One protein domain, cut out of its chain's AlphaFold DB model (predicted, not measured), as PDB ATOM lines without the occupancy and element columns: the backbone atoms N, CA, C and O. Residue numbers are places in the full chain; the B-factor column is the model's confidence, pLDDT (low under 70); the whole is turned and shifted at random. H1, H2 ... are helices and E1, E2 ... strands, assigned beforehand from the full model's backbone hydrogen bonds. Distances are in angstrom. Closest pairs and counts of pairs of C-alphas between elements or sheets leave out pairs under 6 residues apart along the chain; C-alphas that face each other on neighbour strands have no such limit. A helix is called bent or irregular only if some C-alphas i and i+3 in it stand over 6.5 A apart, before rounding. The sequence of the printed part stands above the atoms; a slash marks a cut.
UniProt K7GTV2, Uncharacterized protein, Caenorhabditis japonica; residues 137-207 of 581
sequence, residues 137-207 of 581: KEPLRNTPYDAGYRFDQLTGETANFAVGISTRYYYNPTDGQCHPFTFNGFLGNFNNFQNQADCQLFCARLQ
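This is residues 137 to 207 of the 581 residues of an uncharacterized protein of Caenorhabditis japonica (UniProt K7GTV2). A two-stranded hairpin, E1 and E2, makes the middle of a long, flat shape; helix H2 packs on it near its turn at one end, and the very short helix H1 lies out at the other end. Two long stretches with no named element complete the picture: residues 137 to 150 lead in to H1, and residues 184 to 195 fold back along the hairpin from the end of E2 to the start of H2. The printed part has 71 residues with two named helices and two named strands in the order H1, E1, E2, H2; the strands form one antiparallel sheet, E1 - E2. The class is mixed, helices and strands, with under half of the residues in named elements. The whole is only just compact, close to loose, with a radius of gyration of the C-alphas of 13.3 A and spans of 43 by 28 by 13 A.

From residue 137 the printed part runs through 14 residues with no named element to H1, residues 151 to 155. A short link of 10 residues joins H1 to E1, residues 166 to 172. A tight link of 4 residues joins E1 to E2, residues 177 to 183, and the two are a hairpin. These neighbour strands are antiparallel, with 145 degrees between their N-to-C directions. N 168 and O 181, at 2.9 A, and N 181 and O 168, at 2.8 A, are within hydrogen-bond range. The C-alphas of Tyr 169 and Pro 180 face each other at 4.3 A. A long link of 12 residues leads from E2 to H2, residues 196 to 207. The closest C-alphas of E1 and H2 are those of Tyr 169 and Gln 196, 5.8 A apart. The closest C-alphas of E2 and H2 are those of Cys 178 and Cys 199, 6.1 A apart. H1 is apart from E2 and from H2. Every O i to N i+4 pair is within hydrogen-bond range in H1, and 5 of 8 are in H2.

H1 begins at C-alpha 151, (1.741, -20.073, 13.241). E1 measures 18.6 A from first to last C-alpha and begins at C-alpha 166, (-9.042, -17.499, 19.119). E2 measures 17.7 A. H2 measures 15.7 A and ends at C-alpha 207, (-33.732, -22.812, 9.199). H2 is only just irregular: C-alphas 202 and 205 are 6.6 A apart.

The two C-alphas farthest apart are those of Ala 159 and Gln 207, 43.4 A. The printed part has no cut. Its mean pLDDT is 88.0, and no printed residue is under 70.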
ATOM      1  N   LYS A 137     -14.083 -30.801   1.603       82.12
ATOM      2  CA  LYS A 137     -14.014 -31.469   2.908       82.12
ATOM      3  C   LYS A 137     -12.956 -32.561   2.822       82.12
ATOM      4  O   LYS A 137     -13.127 -33.518   2.072       82.12
ATOM      5  N   GLU A 138     -11.873 -32.413   3.578       82.31
ATOM      6  CA  GLU A 138     -10.873 -33.473   3.674       82.31
ATOM      7  C   GLU A 138     -11.507 -34.751   4.249       82.31
ATOM      8  O   GLU A 138     -12.255 -34.654   5.227       82.31
ATOM      9  N   PRO A 139     -11.212 -35.943   3.695       85.62
ATOM     10  CA  PRO A 139     -11.862 -37.191   4.108       85.62
ATOM     11  C   PRO A 139     -11.737 -37.509   5.603       85.62
ATOM     12  O   PRO A 139     -12.618 -38.146   6.173       85.62
ATOM     13  N   LEU A 140     -10.652 -37.062   6.241       85.94
ATOM     14  CA  LEU A 140     -10.372 -37.313   7.656       85.94
ATOM     15  C   LEU A 140     -11.064 -36.319   8.602       85.94
ATOM     16  O   LEU A 140     -11.072 -36.534   9.813       85.94
ATOM     17  N   ARG A 141     -11.655 -35.234   8.084       89.44
ATOM     18  CA  ARG A 141     -12.310 -34.213   8.908       89.44
ATOM     19  C   ARG A 141     -13.741 -34.636   9.231       89.44
ATOM     20  O   ARG A 141     -14.607 -34.650   8.359       89.44
ATOM     21  N   ASN A 142     -14.012 -34.929  10.499       90.31
ATOM     22  CA  ASN A 142     -15.344 -35.287  11.002       90.31
ATOM     23  C   ASN A 142     -16.137 -34.089  11.559       90.31
ATOM     24  O   ASN A 142     -17.254 -34.267  12.033       90.31
ATOM     25  N   THR A 143     -15.583 -32.880  11.475       93.88
ATOM     26  CA  THR A 143     -16.217 -31.637  11.926       93.88
ATOM     27  C   THR A 143     -16.692 -30.775  10.746       93.88
ATOM     28  O   THR A 143     -16.054 -30.768   9.682       93.88
ATOM     29  N   PRO A 144     -17.770 -29.989  10.929       94.25
ATOM     30  CA  PRO A 144     -18.244 -29.023   9.933       94.25
ATOM     31  C   PRO A 144     -17.409 -27.731   9.895       94.25
ATOM     32  O   PRO A 144     -17.528 -26.933   8.964       94.25
ATOM     33  N   TYR A 145     -16.534 -27.527  10.880       94.94
ATOM     34  CA  TYR A 145     -15.506 -26.491  10.890       94.94
ATOM     35  C   TYR A 145     -14.133 -27.080  10.574       94.94
ATOM     36  O   TYR A 145     -13.912 -28.289  10.682       94.94
ATOM     37  N   ASP A 146     -13.199 -26.204  10.241       93.94
ATOM     38  CA  ASP A 146     -11.784 -26.521  10.100       93.94
ATOM     39  C   ASP A 146     -10.990 -25.560  10.985       93.94
ATOM     40  O   ASP A 146     -11.068 -24.340  10.820       93.94
ATOM     41  N   ALA A 147     -10.273 -26.127  11.958       92.56
ATOM     42  CA  ALA A 147      -9.504 -25.369  12.939       92.56
ATOM     43  C   ALA A 147      -8.351 -24.583  12.302       92.56
ATOM     44  O   ALA A 147      -7.843 -23.653  12.926       92.56
ATOM     45  N   GLY A 148      -7.961 -24.919  11.070       90.06
ATOM     46  CA  GLY A 148      -6.830 -24.304  10.404       90.06
ATOM     47  C   GLY A 148      -5.498 -24.679  11.054       90.06
ATOM     48  O   GLY A 148      -5.399 -25.630  11.833       90.06
ATOM     49  N   TYR A 149      -4.469 -23.901  10.742       87.75
ATOM     50  CA  TYR A 149      -3.097 -24.148  11.176       87.75
ATOM     51  C   TYR A 149      -2.637 -23.081  12.157       87.75
ATOM     52  O   TYR A 149      -3.057 -21.926  12.068       87.75
ATOM     53  N   ARG A 150      -1.767 -23.477  13.084       86.75
ATOM     54  CA  ARG A 150      -1.067 -22.546  13.968       86.75
ATOM     55  C   ARG A 150       0.122 -21.912  13.254       86.75
ATOM     56  O   ARG A 150       0.636 -22.451  12.274       86.75
ATOM     57  N   PHE A 151       0.593 -20.791  13.789       83.88
ATOM     58  CA  PHE A 151       1.741 -20.073  13.241       83.88
ATOM     59  C   PHE A 151       3.010 -20.944  13.158       83.88
ATOM     60  O   PHE A 151       3.676 -20.954  12.123       83.88
ATOM     61  N   ASP A 152       3.295 -21.737  14.197       83.19
ATOM     62  CA  ASP A 152       4.450 -22.646  14.262       83.19
ATOM     63  C   ASP A 152       4.381 -23.753  13.204       83.19
ATOM     64  O   ASP A 152       5.394 -24.125  12.620       83.19
ATOM     65  N   GLN A 153       3.178 -24.241  12.898       85.75
ATOM     66  CA  GLN A 153       2.968 -25.268  11.874       85.75
ATOM     67  C   GLN A 153       3.191 -24.737  10.451       85.75
ATOM     68  O   GLN A 153       3.517 -25.516   9.558       85.75
ATOM     69  N   LEU A 154       2.999 -23.432  10.233       80.50
ATOM     70  CA  LEU A 154       3.175 -22.792   8.927       80.50
ATOM     71  C   LEU A 154       4.602 -22.295   8.692       80.50
ATOM     72  O   LEU A 154       5.077 -22.326   7.560       80.50
ATOM     73  N   THR A 155       5.263 -21.806   9.740       80.50
ATOM     74  CA  THR A 155       6.556 -21.106   9.633       80.50
ATOM     75  C   THR A 155       7.727 -21.898  10.206       80.50
ATOM     76  O   THR A 155       8.875 -21.590   9.903       80.50
ATOM     77  N   GLY A 156       7.456 -22.906  11.042       83.25
ATOM     78  CA  GLY A 156       8.461 -23.562  11.879       83.25
ATOM     79  C   GLY A 156       8.867 -22.748  13.116       83.25
ATOM     80  O   GLY A 156       9.685 -23.218  13.904       83.25
ATOM     81  N   GLU A 157       8.311 -21.548  13.318       83.06
ATOM     82  CA  GLU A 157       8.676 -20.654  14.416       83.06
ATOM     83  C   GLU A 157       7.803 -20.886  15.658       83.06
ATOM     84  O   GLU A 157       6.605 -20.598  15.680       83.06
ATOM     85  N   THR A 158       8.413 -21.381  16.734       84.31
ATOM     86  CA  THR A 158       7.700 -21.755  17.967       84.31
ATOM     87  C   THR A 158       7.448 -20.589  18.920       84.31
ATOM     88  O   THR A 158       6.517 -20.657  19.721       84.31
ATOM     89  N   ALA A 159       8.226 -19.504  18.829       80.56
ATOM     90  CA  ALA A 159       8.104 -18.341  19.715       80.56
ATOM     91  C   ALA A 159       6.732 -17.650  19.611       80.56
ATOM     92  O   ALA A 159       6.241 -17.091  20.588       80.56
ATOM     93  N   ASN A 160       6.090 -17.751  18.444       77.06
ATOM     94  CA  ASN A 160       4.843 -17.073  18.105       77.06
ATOM     95  C   ASN A 160       3.665 -18.045  17.895       77.06
ATOM     96  O   ASN A 160       2.683 -17.709  17.235       77.06
ATOM     97  N   PHE A 161       3.722 -19.253  18.472       79.75
ATOM     98  CA  PHE A 161       2.721 -20.308  18.236       79.75
ATOM     99  C   PHE A 161       1.273 -19.899  18.576       79.75
ATOM    100  O   PHE A 161       0.333 -20.429  17.986       79.75
ATOM    101  N   ALA A 162       1.087 -18.978  19.530       81.19
ATOM    102  CA  ALA A 162      -0.227 -18.524  19.989       81.19
ATOM    103  C   ALA A 162      -0.845 -17.417  19.114       81.19
ATOM    104  O   ALA A 162      -2.006 -17.053  19.312       81.19
ATOM    105  N   VAL A 163      -0.096 -16.874  18.148       79.88
ATOM    106  CA  VAL A 163      -0.571 -15.792  17.278       79.88
ATOM    107  C   VAL A 163      -1.793 -16.251  16.482       79.88
ATOM    108  O   VAL A 163      -1.774 -17.278  15.809       79.88
ATOM    109  N   GLY A 164      -2.871 -15.469  16.558       77.19
ATOM    110  CA  GLY A 164      -4.120 -15.716  15.833       77.19
ATOM    111  C   GLY A 164      -5.056 -16.750  16.473       77.19
ATOM    112  O   GLY A 164      -6.227 -16.814  16.076       77.19
ATOM    113  N   ILE A 165      -4.604 -17.507  17.482       87.44
ATOM    114  CA  ILE A 165      -5.462 -18.467  18.183       87.44
ATOM    115  C   ILE A 165      -6.613 -17.718  18.858       87.44
ATOM    116  O   ILE A 165      -6.417 -16.745  19.584       87.44
ATOM    117  N   SER A 166      -7.842 -18.148  18.587       89.25
ATOM    118  CA  SER A 166      -9.042 -17.499  19.119       89.25
ATOM    119  C   SER A 166     -10.216 -18.466  19.212       89.25
ATOM    120  O   SER A 166     -10.310 -19.430  18.451       89.25
ATOM    121  N   THR A 167     -11.145 -18.192  20.129       93.50
ATOM    122  CA  THR A 167     -12.455 -18.845  20.120       93.50
ATOM    123  C   THR A 167     -13.291 -18.258  18.991       93.50
ATOM    124  O   THR A 167     -13.482 -17.046  18.911       93.50
ATOM    125  N   ARG A 168     -13.782 -19.128  18.115       93.81
ATOM    126  CA  ARG A 168     -14.660 -18.809  16.987       93.81
ATOM    127  C   ARG A 168     -15.920 -19.644  17.075       93.81
ATOM    128  O   ARG A 168     -15.995 -20.553  17.890       93.81
ATOM    129  N   TYR A 169     -16.902 -19.347  16.242       95.12
ATOM    130  CA  TYR A 169     -18.157 -20.087  16.188       95.12
ATOM    131  C   TYR A 169     -18.343 -20.710  14.815       95.12
ATOM    132  O   TYR A 169     -17.985 -20.105  13.807       95.12
ATOM    133  N   TYR A 170     -18.916 -21.903  14.767       95.56
ATOM    134  CA  TYR A 170     -19.292 -22.575  13.530       95.56
ATOM    135  C   TYR A 170     -20.749 -23.007  13.602       95.56
ATOM    136  O   TYR A 170     -21.272 -23.266  14.685       95.56
ATOM    137  N   TYR A 171     -21.400 -23.108  12.451       94.94
ATOM    138  CA  TYR A 171     -22.743 -23.651  12.347       94.94
ATOM    139  C   TYR A 171     -22.692 -25.166  12.180       94.94
ATOM    140  O   TYR A 171     -22.064 -25.672  11.247       94.94
ATOM    141  N   ASN A 172     -23.365 -25.891  13.065       92.75
ATOM    142  CA  ASN A 172     -23.577 -27.319  12.927       92.75
ATOM    143  C   ASN A 172     -24.875 -27.559  12.132       92.75
ATOM    144  O   ASN A 172     -25.968 -27.299  12.644       92.75
ATOM    145  N   PRO A 173     -24.791 -28.067  10.889       89.94
ATOM    146  CA  PRO A 173     -25.978 -28.305  10.075       89.94
ATOM    147  C   PRO A 173     -26.876 -29.421  10.625       89.94
ATOM    148  O   PRO A 173     -28.037 -29.485  10.238       89.94
ATOM    149  N   THR A 174     -26.369 -30.269  11.528       87.88
ATOM    150  CA  THR A 174     -27.120 -31.399  12.096       87.88
ATOM    151  C   THR A 174     -28.138 -30.955  13.145       87.88
ATOM    152  O   THR A 174     -29.272 -31.420  13.137       87.88
ATOM    153  N   ASP A 175     -27.753 -30.062  14.058       86.38
ATOM    154  CA  ASP A 175     -28.637 -29.575  15.132       86.38
ATOM    155  C   ASP A 175     -29.226 -28.179  14.854       86.38
ATOM    156  O   ASP A 175     -30.144 -27.734  15.562       86.38
ATOM    157  N   GLY A 176     -28.716 -27.508  13.815       85.31
ATOM    158  CA  GLY A 176     -29.084 -26.155  13.442       85.31
ATOM    159  C   GLY A 176     -28.613 -25.116  14.459       85.31
ATOM    160  O   GLY A 176     -29.338 -24.173  14.758       85.31
ATOM    161  N   GLN A 177     -27.444 -25.277  15.068       85.69
ATOM    162  CA  GLN A 177     -26.954 -24.333  16.070       85.69
ATOM    163  C   GLN A 177     -25.511 -23.912  15.831       85.69
ATOM    164  O   GLN A 177     -24.741 -24.558  15.124       85.69
ATOM    165  N   CYS A 178     -25.168 -22.769  16.416       91.19
ATOM    166  CA  CYS A 178     -23.827 -22.216  16.367       91.19
ATOM    167  C   CYS A 178     -23.069 -22.580  17.638       91.19
ATOM    168  O   CYS A 178     -23.482 -22.183  18.727       91.19
ATOM    169  N   HIS A 179     -21.950 -23.283  17.488       93.44
ATOM    170  CA  HIS A 179     -21.133 -23.780  18.597       93.44
ATOM    171  C   HIS A 179     -19.737 -23.161  18.576       93.44
ATOM    172  O   HIS A 179     -19.213 -22.889  17.491       93.44
ATOM    173  N   PRO A 180     -19.117 -22.923  19.746       96.56
ATOM    174  CA  PRO A 180     -17.754 -22.422  19.810       96.56
ATOM    175  C   PRO A 180     -16.734 -23.516  19.449       96.56
ATOM    176  O   PRO A 180     -16.927 -24.691  19.751       96.56
ATOM    177  N   PHE A 181     -15.612 -23.120  18.853       96.75
ATOM    178  CA  PHE A 181     -14.439 -23.961  18.615       96.75
ATOM    179  C   PHE A 181     -13.147 -23.141  18.714       96.75
ATOM    180  O   PHE A 181     -13.163 -21.909  18.629       96.75
ATOM    181  N   THR A 182     -12.016 -23.824  18.878       95.62
ATOM    182  CA  THR A 182     -10.691 -23.193  18.842       95.62
ATOM    183  C   THR A 182     -10.210 -23.092  17.400       95.62
ATOM    184  O   THR A 182      -9.956 -24.107  16.752       95.62
ATOM    185  N   PHE A 183     -10.069 -21.867  16.902       93.50
ATOM    186  CA  PHE A 183      -9.435 -21.583  15.622       93.50
ATOM    187  C   PHE A 183      -7.949 -21.307  15.839       93.50
ATOM    188  O   PHE A 183      -7.591 -20.497  16.692       93.50
ATOM    189  N   ASN A 184      -7.094 -21.950  15.048       90.69
ATOM    190  CA  ASN A 184      -5.639 -21.892  15.186       90.69
ATOM    191  C   ASN A 184      -5.006 -20.635  14.563       90.69
ATOM    192  O   ASN A 184      -3.799 -20.442  14.668       90.69
ATOM    193  N   GLY A 185      -5.813 -19.772  13.940       83.00
ATOM    194  CA  GLY A 185      -5.404 -18.450  13.461       83.00
ATOM    195  C   GLY A 185      -5.282 -18.329  11.946       83.00
ATOM    196  O   GLY A 185      -5.525 -17.246  11.414       83.00
ATOM    197  N   PHE A 186      -4.995 -19.421  11.235       84.69
ATOM    198  CA  PHE A 186      -4.713 -19.370   9.800       84.69
ATOM    199  C   PHE A 186      -5.476 -20.430   9.004       84.69
ATOM    200  O   PHE A 186      -5.602 -21.575   9.431       84.69
ATOM    201  N   LEU A 187      -5.919 -20.061   7.796       85.12
ATOM    202  CA  LEU A 187      -6.674 -20.924   6.876       85.12
ATOM    203  C   LEU A 187      -8.002 -21.411   7.489       85.12
ATOM    204  O   LEU A 187      -8.814 -20.597   7.926       85.12
ATOM    205  N   GLY A 188      -8.258 -22.720   7.466       88.81
ATOM    206  CA  GLY A 188      -9.538 -23.307   7.844       88.81
ATOM    207  C   GLY A 188     -10.571 -23.272   6.714       88.81
ATOM    208  O   GLY A 188     -10.238 -23.208   5.527       88.81
ATOM    209  N   ASN A 189     -11.847 -23.322   7.078       92.56
ATOM    210  CA  ASN A 189     -12.979 -23.249   6.163       92.56
ATOM    211  C   ASN A 189     -13.827 -22.010   6.481       92.56
ATOM    212  O   ASN A 189     -13.574 -21.290   7.447       92.56
ATOM    213  N   PHE A 190     -14.820 -21.721   5.644       94.44
ATOM    214  CA  PHE A 190     -15.623 -20.504   5.778       94.44
ATOM    215  C   PHE A 190     -16.773 -20.636   6.787       94.44
ATOM    216  O   PHE A 190     -17.422 -19.627   7.087       94.44
ATOM    217  N   ASN A 191     -16.984 -21.832   7.354       95.25
ATOM    218  CA  ASN A 191     -17.878 -22.080   8.489       95.25
ATOM    219  C   ASN A 191     -17.204 -21.661   9.809       95.25
ATOM    220  O   ASN A 191     -16.995 -22.455  10.721       95.25
ATOM    221  N   ASN A 192     -16.768 -20.406   9.853       93.94
ATOM    222  CA  ASN A 192     -15.962 -19.833  10.919       93.94
ATOM    223  C   ASN A 192     -16.366 -18.364  11.094       93.94
ATOM    224  O   ASN A 192     -16.176 -17.531  10.201       93.94
ATOM    225  N   PHE A 193     -16.968 -18.061  12.236       92.62
ATOM    226  CA  PHE A 193     -17.567 -16.779  12.578       92.62
ATOM    227  C   PHE A 193     -16.933 -16.217  13.843       92.62
ATOM    228  O   PHE A 193     -16.487 -16.958  14.720       92.62
ATOM    229  N   GLN A 194     -16.903 -14.890  13.949       88.69
ATOM    230  CA  GLN A 194     -16.249 -14.223  15.067       88.69
ATOM    231  C   GLN A 194     -16.963 -14.456  16.398       88.69
ATOM    232  O   GLN A 194     -16.319 -14.617  17.428       88.69
ATOM    233  N   ASN A 195     -18.290 -14.458  16.382       88.25
ATOM    234  CA  ASN A 195     -19.114 -14.624  17.568       88.25
ATOM    235  C   ASN A 195     -20.394 -15.400  17.219       88.25
ATOM    236  O   ASN A 195     -20.716 -15.628  16.047       88.25
ATOM    237  N   GLN A 196     -21.119 -15.817  18.256       87.38
ATOM    238  CA  GLN A 196     -22.346 -16.593  18.117       87.38
ATOM    239  C   GLN A 196     -23.423 -15.848  17.320       87.38
ATOM    240  O   GLN A 196     -24.060 -16.456  16.462       87.38
ATOM    241  N   ALA A 197     -23.597 -14.547  17.566       82.38
ATOM    242  CA  ALA A 197     -24.614 -13.735  16.905       82.38
ATOM    243  C   ALA A 197     -24.361 -13.627  15.394       82.38
ATOM    244  O   ALA A 197     -25.286 -13.793  14.608       82.38
ATOM    245  N   ASP A 198     -23.108 -13.446  14.978       85.69
ATOM    246  CA  ASP A 198     -22.681 -13.429  13.577       85.69
ATOM    247  C   ASP A 198     -22.948 -14.768  12.879       85.69
ATOM    248  O   ASP A 198     -23.478 -14.806  11.765       85.69
ATOM    249  N   CYS A 199     -22.624 -15.877  13.551       90.75
ATOM    250  CA  CYS A 199     -22.930 -17.216  13.054       90.75
ATOM    251  C   CYS A 199     -24.441 -17.424  12.902       90.75
ATOM    252  O   CYS A 199     -24.896 -17.907  11.867       90.75
ATOM    253  N   GLN A 200     -25.233 -17.026  13.900       86.19
ATOM    254  CA  GLN A 200     -26.689 -17.153  13.866       86.19
ATOM    255  C   GLN A 200     -27.288 -16.263  12.769       86.19
ATOM    256  O   GLN A 200     -28.052 -16.743  11.938       86.19
ATOM    257  N   LEU A 201     -26.881 -14.999  12.675       80.50
ATOM    258  CA  LEU A 201     -27.346 -14.064  11.650       80.50
ATOM    259  C   LEU A 201     -27.043 -14.569  10.228       80.50
ATOM    260  O   LEU A 201     -27.854 -14.416   9.304       80.50
ATOM    261  N   PHE A 202     -25.879 -15.197  10.039       86.50
ATOM    262  CA  PHE A 202     -25.483 -15.740   8.748       86.50
ATOM    263  C   PHE A 202     -26.121 -17.103   8.451       86.50
ATOM    264  O   PHE A 202     -26.677 -17.287   7.373       86.50
ATOM    265  N   CYS A 203     -26.088 -18.070   9.362       90.94
ATOM    266  CA  CYS A 203     -26.516 -19.440   9.071       90.94
ATOM    267  C   CYS A 203     -27.952 -19.758   9.498       90.94
ATOM    268  O   CYS A 203     -28.606 -20.541   8.813       90.94
ATOM    269  N   ALA A 204     -28.499 -19.135  10.549       83.12
ATOM    270  CA  ALA A 204     -29.835 -19.482  11.053       83.12
ATOM    271  C   ALA A 204     -30.959 -19.146  10.062       83.12
ATOM    272  O   ALA A 204     -32.008 -19.778  10.098       83.12
ATOM    273  N   ARG A 205     -30.734 -18.230   9.109       84.75
ATOM    274  CA  ARG A 205     -31.678 -17.975   8.001       84.75
ATOM    275  C   ARG A 205     -31.950 -19.223   7.147       84.75
ATOM    276  O   ARG A 205     -32.955 -19.263   6.460       84.75
ATOM    277  N   LEU A 206     -31.072 -20.231   7.182       87.94
ATOM    278  CA  LEU A 206     -31.296 -21.514   6.506       87.94
ATOM    279  C   LEU A 206     -32.369 -22.372   7.188       87.94
ATOM    280  O   LEU A 206     -32.821 -23.338   6.592       87.94
ATOM    281  N   GLN A 207     -32.760 -22.040   8.420       89.25
ATOM    282  CA  GLN A 207     -33.732 -22.812   9.199       89.25
ATOM    283  C   GLN A 207     -35.177 -22.446   8.883       89.25
ATOM    284  O   GLN A 207     -36.098 -23.153   9.286       89.25
TER     285      GLN A 207